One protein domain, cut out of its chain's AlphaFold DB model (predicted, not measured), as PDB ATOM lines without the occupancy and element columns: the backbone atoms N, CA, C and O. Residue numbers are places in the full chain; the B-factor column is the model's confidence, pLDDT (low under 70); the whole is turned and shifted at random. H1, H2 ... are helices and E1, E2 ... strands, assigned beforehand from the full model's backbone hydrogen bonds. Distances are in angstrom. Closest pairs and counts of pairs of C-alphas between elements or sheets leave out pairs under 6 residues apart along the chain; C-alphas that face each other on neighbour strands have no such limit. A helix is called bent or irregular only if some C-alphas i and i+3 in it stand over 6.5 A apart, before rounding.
ATOM      1  N   ASP A  25     200.859 264.560 228.814       91.62
ATOM      2  CA  ASP A  25     201.834 265.514 229.334       91.62
ATOM      3  C   ASP A  25     203.217 264.905 229.606       91.62
ATOM      4  O   ASP A  25     204.213 265.626 229.613       91.62
ATOM      5  N   ILE A  26     203.314 263.582 229.748       93.88
ATOM      6  CA  ILE A  26     204.588 262.882 229.914       93.88
ATOM      7  C   ILE A  26     205.539 263.082 228.721       93.88
ATOM      8  O   ILE A  26     206.755 263.120 228.908       93.88
ATOM      9  N   ILE A  27     205.002 263.293 227.512       96.19
ATOM     10  CA  ILE A  27     205.795 263.642 226.322       96.19
ATOM     11  C   ILE A  27     206.455 265.013 226.522       96.19
ATOM     12  O   ILE A  27     207.662 265.149 226.336       96.19
ATOM     13  N   ALA A  28     205.688 266.014 226.973       96.56
ATOM     14  CA  ALA A  28     206.216 267.341 227.289       96.56
ATOM     15  C   ALA A  28     207.292 267.274 228.385       96.56
ATOM     16  O   ALA A  28     208.368 267.844 228.209       96.56
ATOM     17  N   ARG A  29     207.048 266.513 229.466       96.25
ATOM     18  CA  ARG A  29     208.031 266.304 230.547       96.25
ATOM     19  C   ARG A  29     209.347 265.731 230.018       96.25
ATOM     20  O   ARG A  29     210.405 266.221 230.405       96.25
ATOM     21  N   ARG A  30     209.306 264.734 229.121       96.88
ATOM     22  CA  ARG A  30     210.524 264.155 228.521       96.88
ATOM     23  C   ARG A  30     211.275 265.174 227.667       96.88
ATOM     24  O   ARG A  30     212.483 265.299 227.840       96.88
ATOM     25  N   ILE A  31     210.586 265.924 226.801       97.94
ATOM     26  CA  ILE A  31     211.224 266.969 225.977       97.94
ATOM     27  C   ILE A  31     211.920 268.005 226.873       97.94
ATOM     28  O   ILE A  31     213.080 268.340 226.637       97.94
ATOM     29  N   ILE A  32     211.237 268.478 227.923       96.62
ATOM     30  CA  ILE A  32     211.792 269.433 228.893       96.62
ATOM     31  C   ILE A  32     213.007 268.846 229.611       96.62
ATOM     32  O   ILE A  32     214.028 269.522 229.714       96.62
ATOM     33  N   ALA A  33     212.922 267.605 230.092       96.44
ATOM     34  CA  ALA A  33     214.021 266.953 230.796       96.44
ATOM     35  C   ALA A  33     215.277 266.846 229.916       96.44
ATOM     36  O   ALA A  33     216.355 267.247 230.348       96.44
ATOM     37  N   LEU A  34     215.123 266.398 228.666       96.94
ATOM     38  CA  LEU A  34     216.219 266.302 227.700       96.94
ATOM     39  C   LEU A  34     216.830 267.676 227.391       96.94
ATOM     40  O   LEU A  34     218.042 267.860 227.452       96.94
ATOM     41  N   ARG A  35     215.998 268.693 227.140       95.62
ATOM     42  CA  ARG A  35     216.487 270.060 226.893       95.62
ATOM     43  C   ARG A  35     217.193 270.675 228.098       95.62
ATOM     44  O   ARG A  35     218.144 271.422 227.909       95.62
ATOM     45  N   ARG A  36     216.767 270.366 229.325       94.94
ATOM     46  CA  ARG A  36     217.464 270.813 230.543       94.94
ATOM     47  C   ARG A  36     218.805 270.102 230.727       94.94
ATOM     48  O   ARG A  36     219.754 270.744 231.158       94.94
ATOM     49  N   ALA A  37     218.885 268.815 230.386       94.44
ATOM     50  CA  ALA A  37     220.123 268.041 230.462       94.44
ATOM     51  C   ALA A  37     221.160 268.492 229.418       94.44
ATOM     52  O   ALA A  37     222.345 268.582 229.730       94.44
ATOM     53  N   ASN A  38     220.721 268.823 228.200       93.75
ATOM     54  CA  ASN A  38     221.579 269.355 227.144       93.75
ATOM     55  C   ASN A  38     220.858 270.468 226.353       93.75
ATOM     56  O   ASN A  38     220.184 270.176 225.358       93.75
ATOM     57  N   PRO A  39     221.021 271.750 226.745       93.31
ATOM     58  CA  PRO A  39     220.331 272.880 226.111       93.31
ATOM     59  C   PRO A  39     220.620 273.031 224.614       93.31
ATOM     60  O   PRO A  39     219.722 273.344 223.833       93.31
ATOM     61  N   SER A  40     221.863 272.762 224.203       91.88
ATOM     62  CA  SER A  40     222.295 272.786 222.800       91.88
ATOM     63  C   SER A  40     221.926 271.522 222.019       91.88
ATOM     64  O   SER A  40     221.978 271.528 220.792       91.88
ATOM     65  N   GLY A  41     221.569 270.435 222.707       92.69
ATOM     66  CA  GLY A  41     221.288 269.144 222.092       92.69
ATOM     67  C   GLY A  41     219.970 269.145 221.328       92.69
ATOM     68  O   GLY A  41     218.941 269.597 221.832       92.69
ATOM     69  N   THR A  42     219.970 268.597 220.117       97.62
ATOM     70  CA  THR A  42     218.739 268.389 219.347       97.62
ATOM     71  C   THR A  42     217.927 267.259 219.981       97.62
ATOM     72  O   THR A  42     218.455 266.188 220.270       97.62
ATOM     73  N   VAL A  43     216.635 267.498 220.211       98.44
ATOM     74  CA  VAL A  43     215.675 266.483 220.675       98.44
ATOM     75  C   VAL A  43     214.747 266.159 219.518       98.44
ATOM     76  O   VAL A  43     214.129 267.071 218.968       98.44
ATOM     77  N   LYS A  44     214.626 264.888 219.143       98.56
ATOM     78  CA  LYS A  44     213.708 264.443 218.091       98.56
ATOM     79  C   LYS A  44     212.641 263.525 218.664       98.56
ATOM     80  O   LYS A  44     212.824 262.882 219.695       98.56
ATOM     81  N   LEU A  45     211.515 263.490 217.970       98.56
ATOM     82  CA  LEU A  45     210.402 262.606 218.241       98.56
ATOM     83  C   LEU A  45     210.168 261.695 217.043       98.56
ATOM     84  O   LEU A  45     210.389 262.093 215.897       98.56
ATOM     85  N   MET A  46     209.626 260.518 217.320       97.44
ATOM     86  CA  MET A  46     209.166 259.568 216.316       97.44
ATOM     87  C   MET A  46     207.832 258.976 216.761       97.44
ATOM     88  O   MET A  46     207.592 258.794 217.958       97.44
ATOM     89  N   LYS A  47     206.943 258.689 215.809       95.38
ATOM     90  CA  LYS A  47     205.704 257.958 216.060       95.38
ATOM     91  C   LYS A  47     205.708 256.650 215.272       95.38
ATOM     92  O   LYS A  47     205.952 256.656 214.071       95.38
ATOM     93  N   GLY A  48     205.327 255.567 215.946       92.00
ATOM     94  CA  GLY A  48     205.045 254.260 215.358       92.00
ATOM     95  C   GLY A  48     203.606 253.802 215.603       92.00
ATOM     96  O   GLY A  48     202.950 254.232 216.551       92.00
ATOM     97  N   ASP A  49     203.122 252.908 214.746       91.81
ATOM     98  CA  ASP A  49     201.798 252.278 214.818       91.81
ATOM     99  C   ASP A  49     201.958 250.767 214.682       91.81
ATOM    100  O   ASP A  49     202.794 250.282 213.914       91.81
ATOM    101  N   VAL A  50     201.135 250.017 215.407       89.38
ATOM    102  CA  VAL A  50     201.105 248.562 215.286       89.38
ATOM    103  C   VAL A  50     200.130 248.136 214.194       89.38
ATOM    104  O   VAL A  50     198.919 248.361 214.263       89.38
ATOM    105  N   LYS A  51     200.645 247.404 213.205       87.81
ATOM    106  CA  LYS A  51     199.847 246.873 212.102       87.81
ATOM    107  C   LYS A  51     198.810 245.890 212.627       87.81
ATOM    108  O   LYS A  51     199.160 244.882 213.233       87.81
ATOM    109  N   ALA A  52     197.539 246.155 212.326       87.12
ATOM    110  CA  ALA A  52     196.414 245.297 212.695       87.12
ATOM    111  C   ALA A  52     196.363 244.976 214.204       87.12
ATOM    112  O   ALA A  52     196.052 243.848 214.577       87.12
ATOM    113  N   ALA A  53     196.660 245.973 215.051       87.06
ATOM    114  CA  ALA A  53     196.743 245.901 216.513       87.06
ATOM    115  C   ALA A  53     195.845 244.827 217.158       87.06
ATOM    116  O   ALA A  53     196.358 243.852 217.704       87.06
ATOM    117  N   TYR A  54     194.521 244.949 217.026       87.25
ATOM    118  CA  TYR A  54     193.562 244.015 217.631       87.25
ATOM    119  C   TYR A  54     193.618 242.605 217.031       87.25
ATOM    120  O   TYR A  54     193.564 241.620 217.759       87.25
ATOM    121  N   LYS A  55     193.821 242.487 215.716       87.06
ATOM    122  CA  LYS A  55     193.887 241.190 215.027       87.06
ATOM    123  C   LYS A  55     195.159 240.396 215.340       87.06
ATOM    124  O   LYS A  55     195.233 239.225 214.990       87.06
ATOM    125  N   ASN A  56     196.143 240.996 216.014       85.50
ATOM    126  CA  ASN A  56     197.295 240.254 216.532       85.50
ATOM    127  C   ASN A  56     196.992 239.495 217.831       85.50
ATOM    128  O   ASN A  56     197.820 238.674 218.229       85.50
ATOM    129  N   ILE A  57     195.857 239.772 218.484       86.00
ATOM    130  CA  ILE A  57     195.489 239.198 219.779       86.00
ATOM    131  C   ILE A  57     194.361 238.190 219.577       86.00
ATOM    132  O   ILE A  57     193.221 238.575 219.311       86.00
ATOM    133  N   HIS A  58     194.688 236.907 219.700       84.06
ATOM    134  CA  HIS A  58     193.703 235.833 219.617       84.06
ATOM    135  C   HIS A  58     192.838 235.789 220.872       84.06
ATOM    136  O   HIS A  58     193.296 236.106 221.973       84.06
ATOM    137  N   VAL A  59     191.578 235.418 220.685       75.75
ATOM    138  CA  VAL A  59     190.608 235.292 221.771       75.75
ATOM    139  C   VAL A  59     190.428 233.821 222.124       75.75
ATOM    140  O   VAL A  59     190.498 232.960 221.251       75.75
ATOM    141  N   HIS A  60     190.222 233.534 223.408       74.88
ATOM    142  CA  HIS A  60     189.930 232.177 223.868       74.88
ATOM    143  C   HIS A  60     188.648 231.651 223.203       74.88
ATOM    144  O   HIS A  60     187.734 232.436 222.938       74.88
ATOM    145  N   GLU A  61     188.559 230.341 222.961       67.38
ATOM    146  CA  GLU A  61     187.444 229.722 222.228       67.38
ATOM    147  C   GLU A  61     186.076 230.055 222.844       67.38
ATOM    148  O   GLU A  61     185.165 230.482 222.132       67.38
ATOM    149  N   GLU A  62     185.979 230.007 224.176       66.62
ATOM    150  CA  GLU A  62     184.775 230.364 224.940       66.62
ATOM    151  C   GLU A  62     184.312 231.807 224.690       66.62
ATOM    152  O   GLU A  62     183.120 232.100 224.731       66.62
ATOM    153  N   VAL A  63     185.249 232.718 224.410       70.88
ATOM    154  CA  VAL A  63     184.953 234.127 224.127       70.88
ATOM    155  C   VAL A  63     184.667 234.333 222.637       70.88
ATOM    156  O   VAL A  63     183.781 235.107 222.278       70.88
ATOM    157  N   SER A  64     185.379 233.614 221.763       72.50
ATOM    158  CA  SER A  64     185.242 233.706 220.305       72.50
ATOM    159  C   SER A  64     183.835 233.356 219.811       72.50
ATOM    160  O   SER A  64     183.349 233.978 218.869       72.50
ATOM    161  N   ALA A  65     183.132 232.452 220.507       68.38
ATOM    162  CA  ALA A  65     181.741 232.103 220.217       68.38
ATOM    163  C   ALA A  65     180.789 233.313 220.300       68.38
ATOM    164  O   ALA A  65     179.757 233.347 219.631       68.38
ATOM    165  N   PHE A  66     181.140 234.340 221.083       73.62
ATOM    166  CA  PHE A  66     180.378 235.587 221.143       73.62
ATOM    167  C   PHE A  66     180.717 236.556 220.005       73.62
ATOM    168  O   PHE A  66     179.984 237.518 219.803       73.62
ATOM    169  N   PHE A  67     181.781 236.325 219.238       78.75
ATOM    170  CA  PHE A  67     182.192 237.162 218.106       78.75
ATOM    171  C   PHE A  67     181.824 236.532 216.758       78.75
ATOM    172  O   PHE A  67     182.545 236.682 215.771       78.75
ATOM    173  N   ALA A  68     180.691 235.831 216.724       75.19
ATOM    174  CA  ALA A  68     180.115 235.271 215.514       75.19
ATOM    175  C   ALA A  68     179.119 236.243 214.857       75.19
ATOM    176  O   ALA A  68     178.337 236.913 215.536       75.19
ATOM    177  N   GLY A  69     179.120 236.285 213.528       72.12
ATOM    178  CA  GLY A  69     178.107 236.929 212.697       72.12
ATOM    179  C   GLY A  69     177.707 236.012 211.545       72.12
ATOM    180  O   GLY A  69     178.468 235.124 211.168       72.12
ATOM    181  N   SER A  70     176.519 236.213 210.983       76.56
ATOM    182  CA  SER A  70     176.072 235.500 209.786       76.56
ATOM    183  C   SER A  70     175.888 236.462 208.617       76.56
ATOM    184  O   SER A  70     175.548 237.629 208.814       76.56
ATOM    185  N   ILE A  71     176.119 235.954 207.410       78.44
ATOM    186  CA  ILE A  71     175.750 236.576 206.137       78.44
ATOM    187  C   ILE A  71     174.656 235.675 205.556       78.44
ATOM    188  O   ILE A  71     174.978 234.665 204.925       78.44
ATOM    189  N   PRO A  72     173.372 235.948 205.866       76.25
ATOM    190  CA  PRO A  72     172.267 235.062 205.503       76.25
ATOM    191  C   PRO A  72     172.146 234.833 203.998       76.25
ATOM    192  O   PRO A  72     171.729 233.759 203.582       76.25
ATOM    193  N   GLU A  73     172.510 235.833 203.195       82.38
ATOM    194  CA  GLU A  73     172.435 235.786 201.735       82.38
ATOM    195  C   GLU A  73     173.369 234.724 201.138       82.38
ATOM    196  O   GLU A  73     173.039 234.135 200.111       82.38
ATOM    197  N   ASP A  74     174.488 234.451 201.814       81.25
ATOM    198  CA  ASP A  74     175.518 233.507 201.375       81.25
ATOM    199  C   ASP A  74     175.505 232.192 202.180       81.25
ATOM    200  O   ASP A  74     176.333 231.316 201.932       81.25
ATOM    201  N   ASP A  75     174.601 232.049 203.157       80.25
ATOM    202  CA  ASP A  75     174.577 230.940 204.129       80.25
ATOM    203  C   ASP A  75     175.931 230.736 204.852       80.25
ATOM    204  O   ASP A  75     176.383 229.623 205.124       80.25
ATOM    205  N   VAL A  76     176.622 231.845 205.158       75.94
ATOM    206  CA  VAL A  76     177.947 231.835 205.800       75.94
ATOM    207  C   VAL A  76     177.865 232.325 207.242       75.94
ATOM    208  O   VAL A  76     177.275 233.365 207.536       75.94
ATOM    209  N   VAL A  77     178.554 231.621 208.144       71.88
ATOM    210  CA  VAL A  77     178.854 232.088 209.506       71.88
ATOM    211  C   VAL A  77     180.331 232.463 209.596       71.88
ATOM    212  O   VAL A  77     181.212 231.683 209.239       71.88
ATOM    213  N   VAL A  78     180.604 233.665 210.097       75.62
ATOM    214  CA  VAL A  78     181.950 234.196 210.325       75.62
ATOM    215  C   VAL A  78     182.178 234.315 211.822       75.62
ATOM    216  O   VAL A  78     181.386 234.944 212.517       75.62
ATOM    217  N   ILE A  79     183.275 233.746 212.314       75.75
ATOM    218  CA  ILE A  79     183.684 233.847 213.718       75.75
ATOM    219  C   ILE A  79     185.014 234.586 213.779       75.75
ATOM    220  O   ILE A  79     185.994 234.183 213.148       75.75
ATOM    221  N   ASP A  80     185.057 235.666 214.553       77.38
ATOM    222  CA  ASP A  80     186.289 236.406 214.797       77.38
ATOM    223  C   ASP A  80     187.131 235.699 215.876       77.38
ATOM    224  O   ASP A  80     186.837 235.751 217.069       77.38
ATOM    225  N   LEU A  81     188.223 235.055 215.450       82.12
ATOM    226  CA  LEU A  81     189.179 234.353 216.328       82.12
ATOM    227  C   LEU A  81     190.207 235.288 216.994       82.12
ATOM    228  O   LEU A  81     191.101 234.854 217.719       82.12
ATOM    229  N   ALA A  82     190.091 236.590 216.748       87.06
ATOM    230  CA  ALA A  82     190.919 237.631 217.340       87.06
ATOM    231  C   ALA A  82     190.047 238.791 217.820       87.06
ATOM    232  O   ALA A  82     188.878 238.881 217.443       87.06
ATOM    233  N   LEU A  83     190.620 239.707 218.608       84.00
ATOM    234  CA  LEU A  83     189.882 240.860 219.127       84.00
ATOM    235  C   LEU A  83     189.169 241.612 217.980       84.00
ATOM    236  O   LEU A  83     189.828 242.100 217.049       84.00
ATOM    237  N   PRO A  84     187.826 241.712 218.010       81.44
ATOM    238  CA  PRO A  84     187.073 242.334 216.933       81.44
ATOM    239  C   PRO A  84     187.135 243.860 217.026       81.44
ATOM    240  O   PRO A  84     187.272 244.452 218.101       81.44
ATOM    241  N   PHE A  85     186.985 244.532 215.886       79.44
ATOM    242  CA  PHE A  85     186.756 245.975 215.888       79.44
ATOM    243  C   PHE A  85     185.343 246.280 216.399       79.44
ATOM    244  O   PHE A  85     184.393 245.568 216.095       79.44
ATOM    245  N   GLY A  86     185.196 247.358 217.168       77.12
ATOM    246  CA  GLY A  86     183.894 247.811 217.674       77.12
ATOM    247  C   GLY A  86     183.465 247.205 219.013       77.12
ATOM    248  O   GLY A  86     182.578 247.767 219.659       77.12
ATOM    249  N   TRP A  87     184.122 246.141 219.486       81.88
ATOM    250  CA  TRP A  87     183.935 245.665 220.857       81.88
ATOM    251  C   TRP A  87     184.669 246.573 221.847       81.88
ATOM    252  O   TRP A  87     185.853 246.876 221.682       81.88
ATOM    253  N   THR A  88     183.972 247.012 222.898       72.81
ATOM    254  CA  THR A  88     184.533 247.940 223.895       72.81
ATOM    255  C   THR A  88     185.734 247.360 224.639       72.81
ATOM    256  O   THR A  88     186.611 248.116 225.052       72.81
ATOM    257  N   GLY A  89     185.807 246.032 224.774       80.12
ATOM    258  CA  GLY A  89     186.923 245.345 225.421       80.12
ATOM    259  C   GLY A  89     188.206 245.295 224.588       80.12
ATOM    260  O   GLY A  89     189.280 245.157 225.170       80.12
ATOM    261  N   SER A  90     188.152 245.459 223.261       85.69
ATOM    262  CA  SER A  90     189.332 245.271 222.397       85.69
ATOM    263  C   SER A  90     190.463 246.244 222.720       85.69
ATOM    264  O   SER A  90     191.618 245.839 222.830       85.69
ATOM    265  N   ALA A  91     190.136 247.519 222.945       85.62
ATOM    266  CA  ALA A  91     191.127 248.526 223.316       85.62
ATOM    267  C   ALA A  91     191.749 248.253 224.697       85.62
ATOM    268  O   ALA A  91     192.939 248.501 224.882       85.62
ATOM    269  N   ALA A  92     190.965 247.724 225.643       83.25
ATOM    270  CA  ALA A  92     191.437 247.379 226.982       83.25
ATOM    271  C   ALA A  92     192.430 246.218 226.956       83.25
ATOM    272  O   ALA A  92     193.547 246.343 227.455       83.25
ATOM    273  N   HIS A  93     192.052 245.124 226.294       85.31
ATOM    274  CA  HIS A  93     192.894 243.938 226.170       85.31
ATOM    275  C   HIS A  93     194.171 244.245 225.391       85.31
ATOM    276  O   HIS A  93     195.266 243.910 225.836       85.31
ATOM    277  N   TYR A  94     194.058 244.959 224.268       89.00
ATOM    278  CA  TYR A  94     195.234 245.374 223.512       89.00
ATOM    279  C   TYR A  94     196.132 246.335 224.305       89.00
ATOM    280  O   TYR A  94     197.355 246.272 224.188       89.00
ATOM    281  N   GLY A  95     195.551 247.189 225.152       87.75
ATOM    282  CA  GLY A  95     196.296 248.120 225.998       87.75
ATOM    283  C   GLY A  95     197.378 247.445 226.847       87.75
ATOM    284  O   GLY A  95     198.445 248.032 227.026       87.75
ATOM    285  N   ALA A  96     197.164 246.204 227.301       86.81
ATOM    286  CA  ALA A  96     198.181 245.426 228.012       86.81
ATOM    287  C   ALA A  96     199.401 245.103 227.128       86.81
ATOM    288  O   ALA A  96     200.540 245.262 227.564       86.81
ATOM    289  N   PHE A  97     199.176 244.727 225.868       90.25
ATOM    290  CA  PHE A  97     200.241 244.423 224.908       90.25
ATOM    291  C   PHE A  97     200.981 245.686 224.453       90.25
ATOM    292  O   PHE A  97     202.209 245.683 224.405       90.25
ATOM    293  N   GLY A  98     200.267 246.788 224.196       90.94
ATOM    294  CA  GLY A  98     200.896 248.086 223.918       90.94
ATOM    295  C   GLY A  98     201.787 248.552 225.078       90.94
ATOM    296  O   GLY A  98     202.923 248.981 224.874       90.94
ATOM    297  N   LYS A  99     201.323 248.375 226.324       90.12
ATOM    298  CA  LYS A  99     202.137 248.646 227.518       90.12
ATOM    299  C   LYS A  99     203.354 247.730 227.601       90.12
ATOM    300  O   LYS A  99     204.434 248.231 227.894       90.12
ATOM    301  N   ALA A 100     203.216 246.434 227.314       91.38
ATOM    302  CA  ALA A 100     204.342 245.499 227.302       91.38
ATOM    303  C   ALA A 100     205.429 245.916 226.295       91.38
ATOM    304  O   ALA A 100     206.605 245.917 226.648       91.38
ATOM    305  N   ILE A 101     205.044 246.358 225.092       93.00
ATOM    306  CA  ILE A 101     205.980 246.899 224.092       93.00
ATOM    307  C   ILE A 101     206.722 248.107 224.669       93.00
ATOM    308  O   ILE A 101     207.951 248.109 224.721       93.00
ATOM    309  N   SER A 102     205.989 249.106 225.170       94.44
ATOM    310  CA  SER A 102     206.610 250.302 225.752       94.44
ATOM    311  C   SER A 102     207.504 249.984 226.959       94.44
ATOM    312  O   SER A 102     208.542 250.612 227.137       94.44
ATOM    313  N   HIS A 103     207.134 248.986 227.769       94.00
ATOM    314  CA  HIS A 103     207.909 248.534 228.919       94.00
ATOM    315  C   HIS A 103     209.244 247.923 228.497       94.00
ATOM    316  O   HIS A 103     210.255 248.224 229.121       94.00
ATOM    317  N   LEU A 104     209.256 247.094 227.447       94.06
ATOM    318  CA  LEU A 104     210.493 246.531 226.909       94.06
ATOM    319  C   LEU A 104     211.406 247.638 226.380       94.06
ATOM    320  O   LEU A 104     212.558 247.697 226.787       94.06
ATOM    321  N   VAL A 105     210.882 248.573 225.579       96.06
ATOM    322  CA  VAL A 105     211.687 249.693 225.054       96.06
ATOM    323  C   VAL A 105     212.307 250.523 226.176       96.06
ATOM    324  O   VAL A 105     213.491 250.827 226.122       96.06
ATOM    325  N   ARG A 106     211.544 250.829 227.234       96.62
ATOM    326  CA  ARG A 106     212.027 251.608 228.391       96.62
ATOM    327  C   ARG A 106     213.104 250.911 229.229       96.62
ATOM    328  O   ARG A 106     213.614 251.513 230.169       96.62
ATOM    329  N   ARG A 107     213.404 249.640 228.956       94.69
ATOM    330  CA  ARG A 107     214.484 248.885 229.607       94.69
ATOM    331  C   ARG A 107     215.725 248.754 228.737       94.69
ATOM    332  O   ARG A 107     216.750 248.312 229.245       94.69
ATOM    333  N   GLU A 108     215.611 249.117 227.468       95.62
ATOM    334  CA  GLU A 108     216.729 249.136 226.543       95.62
ATOM    335  C   GLU A 108     217.413 250.509 226.550       95.62
ATOM    336  O   GLU A 108     216.825 251.525 226.924       95.62
ATOM    337  N   SER A 109     218.669 250.514 226.126       95.44
ATOM    338  CA  SER A 109     219.567 251.656 225.936       95.44
ATOM    339  C   SER A 109     220.511 251.329 224.768       95.44
ATOM    340  O   SER A 109     220.554 250.170 224.339       95.44
ATOM    341  N   PRO A 110     221.293 252.285 224.242       94.94
ATOM    342  CA  PRO A 110     222.325 251.958 223.258       94.94
ATOM    343  C   PRO A 110     223.291 250.878 223.770       94.94
ATOM    344  O   PRO A 110     223.521 249.897 223.066       94.94
ATOM    345  N   ASN A 111     223.737 250.967 225.030       94.00
ATOM    346  CA  ASN A 111     224.605 249.966 225.657       94.00
ATOM    347  C   ASN A 111     223.979 248.561 225.724       94.00
ATOM    348  O   ASN A 111     224.661 247.566 225.481       94.00
ATOM    349  N   SER A 112     222.687 248.440 226.045       90.69
ATOM    350  CA  SER A 112     222.054 247.115 226.145       90.69
ATOM    351  C   SER A 112     221.879 246.438 224.782       90.69
ATOM    352  O   SER A 112     221.912 245.209 224.706       90.69
ATOM    353  N   LEU A 113     221.749 247.222 223.705       88.50
ATOM    354  CA  LEU A 113     221.710 246.714 222.331       88.50
ATOM    355  C   LEU A 113     223.110 246.485 221.743       88.50
ATOM    356  O   LEU A 113     223.301 245.568 220.943       88.50
ATOM    357  N   ASN A 114     224.089 247.290 222.153       88.25
ATOM    358  CA  ASN A 114     225.493 247.184 221.778       88.25
ATOM    359  C   ASN A 114     226.382 247.444 223.011       88.25
ATOM    360  O   ASN A 114     226.656 248.601 223.322       88.25
ATOM    361  N   PRO A 115     226.921 246.397 223.670       91.12
ATOM    362  CA  PRO A 115     227.724 246.545 224.890       91.12
ATOM    363  C   PRO A 115     228.999 247.390 224.756       91.12
ATOM    364  O   PRO A 115     229.626 247.699 225.767       91.12
ATOM    365  N   SER A 116     229.412 247.727 223.528       91.44
ATOM    366  CA  SER A 116     230.550 248.623 223.278       91.44
ATOM    367  C   SER A 116     230.182 250.104 223.405       91.44
ATOM    368  O   SER A 116     231.078 250.938 223.513       91.44
ATOM    369  N   ASP A 117     228.891 250.439 223.363       92.12
ATOM    370  CA  ASP A 117     228.405 251.807 223.516       92.12
ATOM    371  C   ASP A 117     228.362 252.198 225.006       92.12
ATOM    372  O   ASP A 117     227.855 251.419 225.814       92.12
ATOM    373  N   PRO A 118     228.900 253.356 225.428       93.81
ATOM    374  CA  PRO A 118     228.892 253.764 226.834       93.81
ATOM    375  C   PRO A 118     227.541 254.315 227.328       93.81
ATOM    376  O   PRO A 118     227.372 254.491 228.539       93.81
ATOM    377  N   ASP A 119     226.596 254.627 226.439       93.50
ATOM    378  CA  ASP A 119     225.301 255.208 226.789       93.50
ATOM    379  C   ASP A 119     224.373 254.153 227.407       93.50
ATOM    380  O   ASP A 119     223.784 253.300 226.740       93.50
ATOM    381  N   THR A 120     224.234 254.242 228.728       95.06
ATOM    382  CA  THR A 120     223.363 253.389 229.547       95.06
ATOM    383  C   THR A 120     222.021 254.049 229.868       95.06
ATOM    384  O   THR A 120     221.223 253.466 230.604       95.06
ATOM    385  N   GLU A 121     221.741 255.254 229.348       95.31
ATOM    386  CA  GLU A 121     220.477 255.939 229.610       95.31
ATOM    387  C   GLU A 121     219.334 255.198 228.899       95.31
ATOM    388  O   GLU A 121     219.342 255.095 227.664       95.31
ATOM    389  N   PRO A 122     218.312 254.720 229.635       97.06
ATOM    390  CA  PRO A 122     217.201 254.005 229.026       97.06
ATOM    391  C   PRO A 122     216.409 254.864 228.039       97.06
ATOM    392  O   PRO A 122     216.308 256.085 228.188       97.06
ATOM    393  N   PHE A 123     215.801 254.224 227.043       98.06
ATOM    394  CA  PHE A 123     214.939 254.914 226.090       98.06
ATOM    395  C   PHE A 123     213.596 255.334 226.701       98.06
ATOM    396  O   PHE A 123     213.055 254.731 227.631       98.06
ATOM    397  N   PHE A 124     212.990 256.347 226.101       97.88
ATOM    398  CA  PHE A 124     211.631 256.777 226.340       97.88
ATOM    399  C   PHE A 124     210.695 256.218 225.270       97.88
ATOM    400  O   PHE A 124     210.900 256.391 224.072       97.88
ATOM    401  N   CYS A 125     209.590 255.627 225.715       96.56
ATOM    402  CA  CYS A 125     208.499 255.229 224.837       96.56
ATOM    403  C   CYS A 125     207.172 255.487 225.532       96.56
ATOM    404  O   CYS A 125     206.866 254.838 226.525       96.56
ATOM    405  N   PHE A 126     206.353 256.393 225.019       95.44
ATOM    406  CA  PHE A 126     204.963 256.549 225.433       95.44
ATOM    407  C   PHE A 126     204.057 255.741 224.506       95.44
ATOM    408  O   PHE A 126     204.309 255.691 223.307       95.44
ATOM    409  N   ASN A 127     202.994 255.135 225.030       92.69
ATOM    410  CA  ASN A 127     202.002 254.470 224.196       92.69
ATOM    411  C   ASN A 127     200.584 254.941 224.534       92.69
ATOM    412  O   ASN A 127     200.214 255.097 225.696       92.69
ATOM    413  N   TRP A 128     199.769 255.115 223.500       89.44
ATOM    414  CA  TRP A 128     198.332 255.311 223.613       89.44
ATOM    415  C   TRP A 128     197.636 254.250 222.777       89.44
ATOM    416  O   TRP A 128     197.480 254.397 221.568       89.44
ATOM    417  N   VAL A 129     197.207 253.174 223.439       86.81
ATOM    418  CA  VAL A 129     196.699 251.979 222.753       86.81
ATOM    419  C   VAL A 129     197.778 251.466 221.784       86.81
ATOM    420  O   VAL A 129     198.788 250.955 222.264       86.81
ATOM    421  N   ASP A 130     197.586 251.606 220.471       88.25
ATOM    422  CA  ASP A 130     198.443 251.143 219.371       88.25
ATOM    423  C   ASP A 130     199.452 252.183 218.866       88.25
ATOM    424  O   ASP A 130     200.449 251.814 218.237       88.25
ATOM    425  N   ASP A 131     199.238 253.458 219.185       90.75
ATOM    426  CA  ASP A 131     200.174 254.538 218.880       90.75
ATOM    427  C   ASP A 131     201.341 254.526 219.876       90.75
ATOM    428  O   ASP A 131     201.125 254.583 221.087       90.75
ATOM    429  N   HIS A 132     202.575 254.525 219.374       94.69
ATOM    430  CA  HIS A 132     203.802 254.631 220.168       94.69
ATOM    431  C   HIS A 132     204.530 255.928 219.810       94.69
ATOM    432  O   HIS A 132     204.649 256.258 218.633       94.69
ATOM    433  N   VAL A 133     205.001 256.672 220.809       97.25
ATOM    434  CA  VAL A 133     205.733 257.934 220.645       97.25
ATOM    435  C   VAL A 133     207.065 257.834 221.377       97.25
ATOM    436  O   VAL A 133     207.094 257.623 222.590       97.25
ATOM    437  N   LEU A 134     208.155 258.004 220.640       98.00
ATOM    438  CA  LEU A 134     209.527 258.013 221.140       98.00
ATOM    439  C   LEU A 134     210.039 259.455 221.183       98.00
ATOM    440  O   LEU A 134     209.638 260.276 220.355       98.00
ATOM    441  N   VAL A 135     210.903 259.769 222.152       98.31
ATOM    442  CA  VAL A 135     211.485 261.109 222.330       98.31
ATOM    443  C   VAL A 135     212.904 260.975 222.868       98.31
ATOM    444  O   VAL A 135     213.090 260.606 224.029       98.31
ATOM    445  N   GLU A 136     213.892 261.313 222.045       98.25
ATOM    446  CA  GLU A 136     215.307 261.100 222.352       98.25
ATOM    447  C   GLU A 136     216.199 262.246 221.867       98.25
ATOM    448  O   GLU A 136     215.823 263.047 221.005       98.25
ATOM    449  N   HIS A 137     217.403 262.323 222.438       97.38
ATOM    450  CA  HIS A 137     218.471 263.160 221.906       97.38
ATOM    451  C   HIS A 137     219.007 262.602 220.583       97.38
ATOM    452  O   HIS A 137     219.244 261.405 220.445       97.38
ATOM    453  N   ASP A 138     219.260 263.497 219.633       96.88
ATOM    454  CA  ASP A 138     219.927 263.210 218.361       96.88
ATOM    455  C   ASP A 138     221.449 263.241 218.560       96.88
ATOM    456  O   ASP A 138     222.123 264.205 218.194       96.88
ATOM    457  N   ILE A 139     221.971 262.226 219.252       93.19
ATOM    458  CA  ILE A 139     223.393 262.079 219.585       93.19
ATOM    459  C   ILE A 139     223.834 260.665 219.209       93.19
ATOM    460  O   ILE A 139     223.180 259.695 219.587       93.19
ATOM    461  N   GLY A 140     224.954 260.556 218.491       90.50
ATOM    462  CA  GLY A 140     225.511 259.265 218.084       90.50
ATOM    463  C   GLY A 140     224.507 258.429 217.287       90.50
ATOM    464  O   GLY A 140     223.838 258.938 216.388       90.50
ATOM    465  N   ASP A 141     224.396 257.150 217.634       92.56
ATOM    466  CA  ASP A 141     223.456 256.187 217.056       92.56
ATOM    467  C   ASP A 141     222.188 255.992 217.913       92.56
ATOM    468  O   ASP A 141     221.363 255.127 217.608       92.56
ATOM    469  N   ARG A 142     221.971 256.825 218.945       96.00
ATOM    470  CA  ARG A 142     220.888 256.653 219.930       96.00
ATOM    471  C   ARG A 142     219.501 256.538 219.297       96.00
ATOM    472  O   ARG A 142     218.701 255.708 219.727       96.00
ATOM    473  N   LEU A 143     219.209 257.333 218.266       96.94
ATOM    474  CA  LEU A 143     217.921 257.273 217.560       96.94
ATOM    475  C   LEU A 143     217.736 255.941 216.817       96.94
ATOM    476  O   LEU A 143     216.678 255.328 216.910       96.94
ATOM    477  N   GLN A 144     218.787 255.453 216.152       94.25
ATOM    478  CA  GLN A 144     218.776 254.173 215.439       94.25
ATOM    479  C   GLN A 144     218.696 252.980 216.406       94.25
ATOM    480  O   GLN A 144     218.024 251.979 216.131       94.25
ATOM    481  N   ALA A 145     219.361 253.081 217.556       93.44
ATOM    482  CA  ALA A 145     219.250 252.107 218.631       93.44
ATOM    483  C   ALA A 145     217.816 252.080 219.192       93.44
ATOM    484  O   ALA A 145     217.235 251.005 219.349       93.44
ATOM    485  N   CYS A 146     217.192 253.245 219.389       96.88
ATOM    486  CA  CYS A 146     215.800 253.351 219.828       96.88
ATOM    487  C   CYS A 146     214.811 252.768 218.796       96.88
ATOM    488  O   CYS A 146     213.902 252.023 219.171       96.88
ATOM    489  N   ASP A 147     215.033 253.009 217.496       94.12
ATOM    490  CA  ASP A 147     214.273 252.378 216.403       94.12
ATOM    491  C   ASP A 147     214.369 250.851 216.463       94.12
ATOM    492  O   ASP A 147     213.369 250.131 216.384       94.12
ATOM    493  N   SER A 148     215.581 250.338 216.660       92.44
ATOM    494  CA  SER A 148     215.813 248.901 216.788       92.44
ATOM    495  C   SER A 148     215.097 248.337 218.018       92.44
ATOM    496  O   SER A 148     214.435 247.302 217.918       92.44
ATOM    497  N   ALA A 149     215.145 249.042 219.153       93.00
ATOM    498  CA  ALA A 149     214.466 248.646 220.384       93.00
ATOM    499  C   ALA A 149     212.949 248.505 220.187       93.00
ATOM    500  O   ALA A 149     212.376 247.484 220.576       93.00
ATOM    501  N   ILE A 150     212.283 249.484 219.558       94.25
ATOM    502  CA  ILE A 150     210.828 249.417 219.345       94.25
ATOM    503  C   ILE A 150     210.444 248.290 218.381       94.25
ATOM    504  O   ILE A 150     209.477 247.569 218.640       94.25
ATOM    505  N   LEU A 151     211.211 248.069 217.311       90.81
ATOM    506  CA  LEU A 151     210.944 246.992 216.353       90.81
ATOM    507  C   LEU A 151     211.158 245.605 216.977       90.81
ATOM    508  O   LEU A 151     210.345 244.697 216.763       90.81
ATOM    509  N   LEU A 152     212.206 245.445 217.791       86.25
ATOM    510  CA  LEU A 152     212.463 244.225 218.556       86.25
ATOM    511  C   LEU A 152     211.361 243.980 219.590       86.25
ATOM    512  O   LEU A 152     210.844 242.867 219.665       86.25
ATOM    513  N   ALA A 153     210.933 245.013 220.321       89.44
ATOM    514  CA  ALA A 153     209.852 244.914 221.295       89.44
ATOM    515  C   ALA A 153     208.517 244.525 220.637       89.44
ATOM    516  O   ALA A 153     207.845 243.601 221.096       89.44
ATOM    517  N   MET A 154     208.148 245.160 219.520       88.69
ATOM    518  CA  MET A 154     206.956 244.781 218.750       88.69
ATOM    519  C   MET A 154     207.040 243.337 218.246       88.69
ATOM    520  O   MET A 154     206.064 242.588 218.341       88.69
ATOM    521  N   THR A 155     208.207 242.924 217.749       84.38
ATOM    522  CA  THR A 155     208.435 241.556 217.269       84.38
ATOM    523  C   THR A 155     208.329 240.537 218.398       84.38
ATOM    524  O   THR A 155     207.697 239.501 218.215       84.38
ATOM    525  N   ALA A 156     208.895 240.834 219.567       81.75
ATOM    526  CA  ALA A 156     208.845 239.960 220.733       81.75
ATOM    527  C   ALA A 156     207.414 239.792 221.263       81.75
ATOM    528  O   ALA A 156     207.014 238.684 221.612       81.75
ATOM    529  N   VAL A 157     206.630 240.875 221.297       84.38
ATOM    530  CA  VAL A 157     205.284 240.864 221.890       84.38
ATOM    531  C   VAL A 157     204.223 240.344 220.915       84.38
ATOM    532  O   VAL A 157     203.341 239.587 221.312       84.38
ATOM    533  N   LEU A 158     204.278 240.743 219.640       85.25
ATOM    534  CA  LEU A 158     203.202 240.487 218.671       85.25
ATOM    535  C   LEU A 158     203.648 239.677 217.447       85.25
ATOM    536  O   LEU A 158     202.807 239.094 216.753       85.25
ATOM    537  N   GLY A 159     204.955 239.581 217.208       81.31
ATOM    538  CA  GLY A 159     205.552 238.956 216.031       81.31
ATOM    539  C   GLY A 159     205.868 239.957 214.911       81.31
ATOM    540  O   GLY A 159     205.351 241.074 214.889       81.31
ATOM    541  N   PRO A 160     206.673 239.557 213.911       80.25
ATOM    542  CA  PRO A 160     207.209 240.470 212.892       80.25
ATOM    543  C   PRO A 160     206.137 241.082 211.975       80.25
ATOM    544  O   PRO A 160     206.342 242.137 211.386       80.25
ATOM    545  N   ARG A 161     204.955 240.457 211.861       80.69
ATOM    546  CA  ARG A 161     203.838 240.988 211.056       80.69
ATOM    547  C   ARG A 161     203.171 242.222 211.671       80.69
ATOM    548  O   ARG A 161     202.399 242.882 210.978       80.69
ATOM    549  N   ALA A 162     203.442 242.500 212.944       84.75
ATOM    550  CA  ALA A 162     202.891 243.636 213.671       84.75
ATOM    551  C   ALA A 162     203.607 244.957 213.337       84.75
ATOM    552  O   ALA A 162     203.072 246.026 213.621       84.75
ATOM    553  N   ILE A 163     204.781 244.896 212.700       85.00
ATOM    554  CA  ILE A 163     205.526 246.085 212.283       85.00
ATOM    555  C   ILE A 163     204.796 246.763 211.117       85.00
ATOM    556  O   ILE A 163     204.497 246.148 210.089       85.00
ATOM    557  N   ASN A 164     204.510 248.055 211.280       85.38
ATOM    558  CA  ASN A 164     203.894 248.892 210.257       85.38
ATOM    559  C   ASN A 164     204.887 249.903 209.677       85.38
ATOM    560  O   ASN A 164     204.737 251.100 209.898       85.38
ATOM    561  N   GLU A 165     205.882 249.436 208.919       84.12
ATOM    562  CA  GLU A 165     206.980 250.274 208.394       84.12
ATOM    563  C   GLU A 165     206.493 251.591 207.766       84.12
ATOM    564  O   GLU A 165     207.042 252.648 208.038       84.12
ATOM    565  N   LYS A 166     205.387 251.557 207.010       86.25
ATOM    566  CA  LYS A 166     204.819 252.737 206.327       86.25
ATOM    567  C   LYS A 166     204.202 253.788 207.252       86.25
ATOM    568  O   LYS A 166     203.922 254.893 206.800       86.25
ATOM    569  N   LYS A 167     203.883 253.426 208.494       86.62
ATOM    570  CA  LYS A 167     203.353 254.348 209.511       86.62
ATOM    571  C   LYS A 167     204.403 254.767 210.551       86.62
ATOM    572  O   LYS A 167     204.113 255.642 211.361       86.62
ATOM    573  N   PHE A 168     205.584 254.158 210.465       91.62
ATOM    574  CA  PHE A 168     206.898 254.752 210.698       91.62
ATOM    575  C   PHE A 168     206.973 256.226 210.281       91.62
ATOM    576  O   PHE A 168     207.016 256.477 209.081       91.62
ATOM    577  N   THR A 169     206.973 257.200 211.198       95.12
ATOM    578  CA  THR A 169     207.484 258.536 210.852       95.12
ATOM    579  C   THR A 169     209.000 258.552 210.966       95.12
ATOM    580  O   THR A 169     209.550 257.906 211.853       95.12
ATOM    581  N   ASP A 170     209.664 259.370 210.158       96.00
ATOM    582  CA  ASP A 170     211.059 259.720 210.419       96.00
ATOM    583  C   ASP A 170     211.188 260.486 211.745       96.00
ATOM    584  O   ASP A 170     210.235 261.121 212.222       96.00
ATOM    585  N   TRP A 171     212.383 260.455 212.333       97.88
ATOM    586  CA  TRP A 171     212.717 261.279 213.490       97.88
ATOM    587  C   TRP A 171     212.713 262.760 213.117       97.88
ATOM    588  O   TRP A 171     213.426 263.193 212.212       97.88
ATOM    589  N   SER A 172     211.962 263.565 213.864       98.06
ATOM    590  CA  SER A 172     211.809 264.992 213.584       98.06
ATOM    591  C   SER A 172     211.721 265.816 214.864       98.06
ATOM    592  O   SER A 172     211.227 265.356 215.890       98.06
ATOM    593  N   THR A 173     212.171 267.069 214.809       98.00
ATOM    594  CA  THR A 173     211.946 268.055 215.882       98.00
ATOM    595  C   THR A 173     210.496 268.542 215.931       98.00
ATOM    596  O   THR A 173     210.064 269.106 216.937       98.00
ATOM    597  N   ARG A 174     209.736 268.306 214.851       97.94
ATOM    598  CA  ARG A 174     208.305 268.597 214.729       97.94
ATOM    599  C   ARG A 174     207.528 267.347 214.357       97.94
ATOM    600  O   ARG A 174     207.776 266.768 213.299       97.94
ATOM    601  N   LEU A 175     206.571 266.949 215.189       97.00
ATOM    602  CA  LEU A 175     205.802 265.722 214.977       97.00
ATOM    603  C   LEU A 175     204.330 265.912 215.338       97.00
ATOM    604  O   LEU A 175     204.007 266.424 216.406       97.00
ATOM    605  N   ILE A 176     203.425 265.422 214.485       95.25
ATOM    606  CA  ILE A 176     202.010 265.284 214.842       95.25
ATOM    607  C   ILE A 176     201.797 263.907 215.476       95.25
ATOM    608  O   ILE A 176     201.741 262.890 214.786       95.25
ATOM    609  N   ALA A 177     201.621 263.877 216.794       93.25
ATOM    610  CA  ALA A 177     201.379 262.662 217.565       93.25
ATOM    611  C   ALA A 177     200.170 262.842 218.486       93.25
ATOM    612  O   ALA A 177     199.953 263.912 219.056       93.25
ATOM    613  N   LEU A 178     199.338 261.798 218.597       90.44
ATOM    614  CA  LEU A 178     198.103 261.796 219.407       90.44
ATOM    615  C   LEU A 178     197.139 262.938 219.057       90.44
ATOM    616  O   LEU A 178     196.252 263.325 219.822       90.44
ATOM    617  N   GLY A 179     197.294 263.474 217.846       90.81
ATOM    618  CA  GLY A 179     196.474 264.554 217.358       90.81
ATOM    619  C   GLY A 179     196.865 265.957 217.807       90.81
ATOM    620  O   GLY A 179     196.033 266.841 217.599       90.81
ATOM    621  N   LEU A 180     198.054 266.122 218.387       94.81
ATOM    622  CA  LEU A 180     198.711 267.387 218.702       94.81
ATOM    623  C   LEU A 180     200.017 267.485 217.905       94.81
ATOM    624  O   LEU A 180     200.611 266.463 217.565       94.81
ATOM    625  N   GLU A 181     200.431 268.701 217.585       96.81
ATOM    626  CA  GLU A 181     201.709 269.014 216.952       96.81
ATOM    627  C   GLU A 181     202.709 269.421 218.032       96.81
ATOM    628  O   GLU A 181     202.457 270.353 218.792       96.81
ATOM    629  N   TRP A 182     203.818 268.699 218.115       97.69
ATOM    630  CA  TRP A 182     204.869 268.885 219.106       97.69
ATOM    631  C   TRP A 182     206.076 269.524 218.434       97.69
ATOM    632  O   TRP A 182     206.524 268.999 217.417       97.69
ATOM    633  N   ASP A 183     206.606 270.609 218.999       98.00
ATOM    634  CA  ASP A 183     207.842 271.255 218.546       98.00
ATOM    635  C   ASP A 183     208.865 271.261 219.693       98.00
ATOM    636  O   ASP A 183     208.737 272.005 220.672       98.00
ATOM    637  N   SER A 184     209.889 270.415 219.571       97.81
ATOM    638  CA  SER A 184     210.954 270.264 220.568       97.81
ATOM    639  C   SER A 184     212.007 271.373 220.524       97.81
ATOM    640  O   SER A 184     212.881 271.416 221.392       97.81
ATOM    641  N   VAL A 185     211.992 272.234 219.501       96.62
ATOM    642  CA  VAL A 185     212.884 273.396 219.373       96.62
ATOM    643  C   VAL A 185     212.212 274.616 219.978       96.62
ATOM    644  O   VAL A 185     212.786 275.254 220.853       96.62
ATOM    645  N   ALA A 186     210.976 274.900 219.566       96.06
ATOM    646  CA  ALA A 186     210.196 276.003 220.114       96.06
ATOM    647  C   ALA A 186     209.705 275.733 221.546       96.06
ATOM    648  O   ALA A 186     209.232 276.655 222.201       96.06
ATOM    649  N   MET A 187     209.803 274.489 222.032       96.00
ATOM    650  CA  MET A 187     209.282 274.064 223.334       96.00
ATOM    651  C   MET A 187     207.778 274.308 223.455       96.00
ATOM    652  O   MET A 187     207.283 274.795 224.476       96.00
TER     653      MET A 187
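Overview. This is residues 25 to 187 of the 635 residues of an uncharacterized protein of Phytophthora rubi (UniProt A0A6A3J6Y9). A small antiparallel sheet of three strands, E1, E5 and E4, lies between helices, H1 over one face and the long H4 with H6 over the other, while the short hairpin of E6 and E7 is partly face to face with the sheet. From this body H4 runs lengthwise towards a small head, made of H3 and the hairpin of E2 and E3, where residues 71 to 76 stick out free at one end. The printed part has 163 residues with six named helices and seven named strands, in the order H1 E1 H2 H3 E2 E3 H4 H5 E4 E5 H6 E6 E7, and its class is mixed, helices and strands. The whole is loose, with a radius of gyration of the C-alphas of 18.9 A, and elongated, spanning 66 by 34 by 23 A.

Along the chain. The printed part begins with H1, residues 25 to 37, 18.5 A long, with C-alpha 25 at (201.834, 265.514, 229.334). E1, residues 43 to 49, is 20.7 A long. H2, residues 53 to 56, and H3, residues 61 to 67, follow, and H3 is joined with no residue between to E2, residues 68 to 71. E3 holds residues 76 to 79. H4, residues 88 to 105, is the longest helix and measures 27.2 A from C-alpha 88 at (184.533, 247.940, 223.895) to C-alpha 105; it is only just irregular, with C-alphas 88 and 91 6.6 A apart. H5, residues 110 to 113, comes before E4, residues 125 to 128, and E5, residues 131 to 137, which is 20.5 A long. H6, residues 142 to 158, measures 24.0 A. E6, residues 174 to 177, and E7, residues 180 to 183, come last, with C-alpha 183 at (207.842, 271.255, 218.546).

Arrangement. In the largest sheet the order is E1, E5, E4, with E1 and E4 as edge strands. E1 and E5 are antiparallel, with N 46 and O 134 3.0 A apart, within hydrogen-bond range. E4 and E5 form a hairpin, with N 126 and O 133 at 2.8 A. Helices on both faces of this sheet give three layers. H1 is on one face at a height over the sheet of 8.8 A, over E5; its closest C-alphas to E5 are those of Ile 31 and Val 135, 6.9 A apart. H4 and H6 are on the opposite face, at heights of 6.8 A over E4 and 9.3 A over E5. H4, with its residues 97 to 105 alone, touches H6 at a steep tilt of 44 degrees, opposite ways, closest at the C-alphas of Ile 101 and Ala 153, 5.2 A. H5 touches H6, closest at the C-alphas of Pro 110 and Ala 145, 5.6 A. E6 and E7, a hairpin with N 175 and O 182 at 3.0 A, form a sandwich, two sheets face to face, with E1, E5 and E4; the best planes of the facing parts are 43 degrees apart, and the closest C-alphas of E1 and E6, Leu 45 and Leu 175, are 6.4 A apart. H2 touches H4, closest at the C-alphas of Tyr 54 and Tyr 94, 6.3 A. Farther out, E2 and E3 form a hairpin, with N 69 and O 78 at 2.8 A, and H3 touches no helix; the closest C-alphas of H3 and E3 are those of Phe 67 and Ile 79, 5.7 A. In H1 and H6 every O i to N i+4 pair is within hydrogen-bond range, in H4 11 of 14 and in H3 1 of 3, where 3 of 4 O i to N i+3 pairs are; H2 and H5 are too short for an O i to N i+4 pair.

Size, cuts and confidence. The two C-alphas farthest apart are those of Ser 40 and Asp 75, at 66.2 A. The printed part has no cut. The long links are H5 to E4, with 11 residues, and H6 to E6, with 15. The mean pLDDT of the printed part is 89.4; residues 61, 62 and 65, in H3, are under 70.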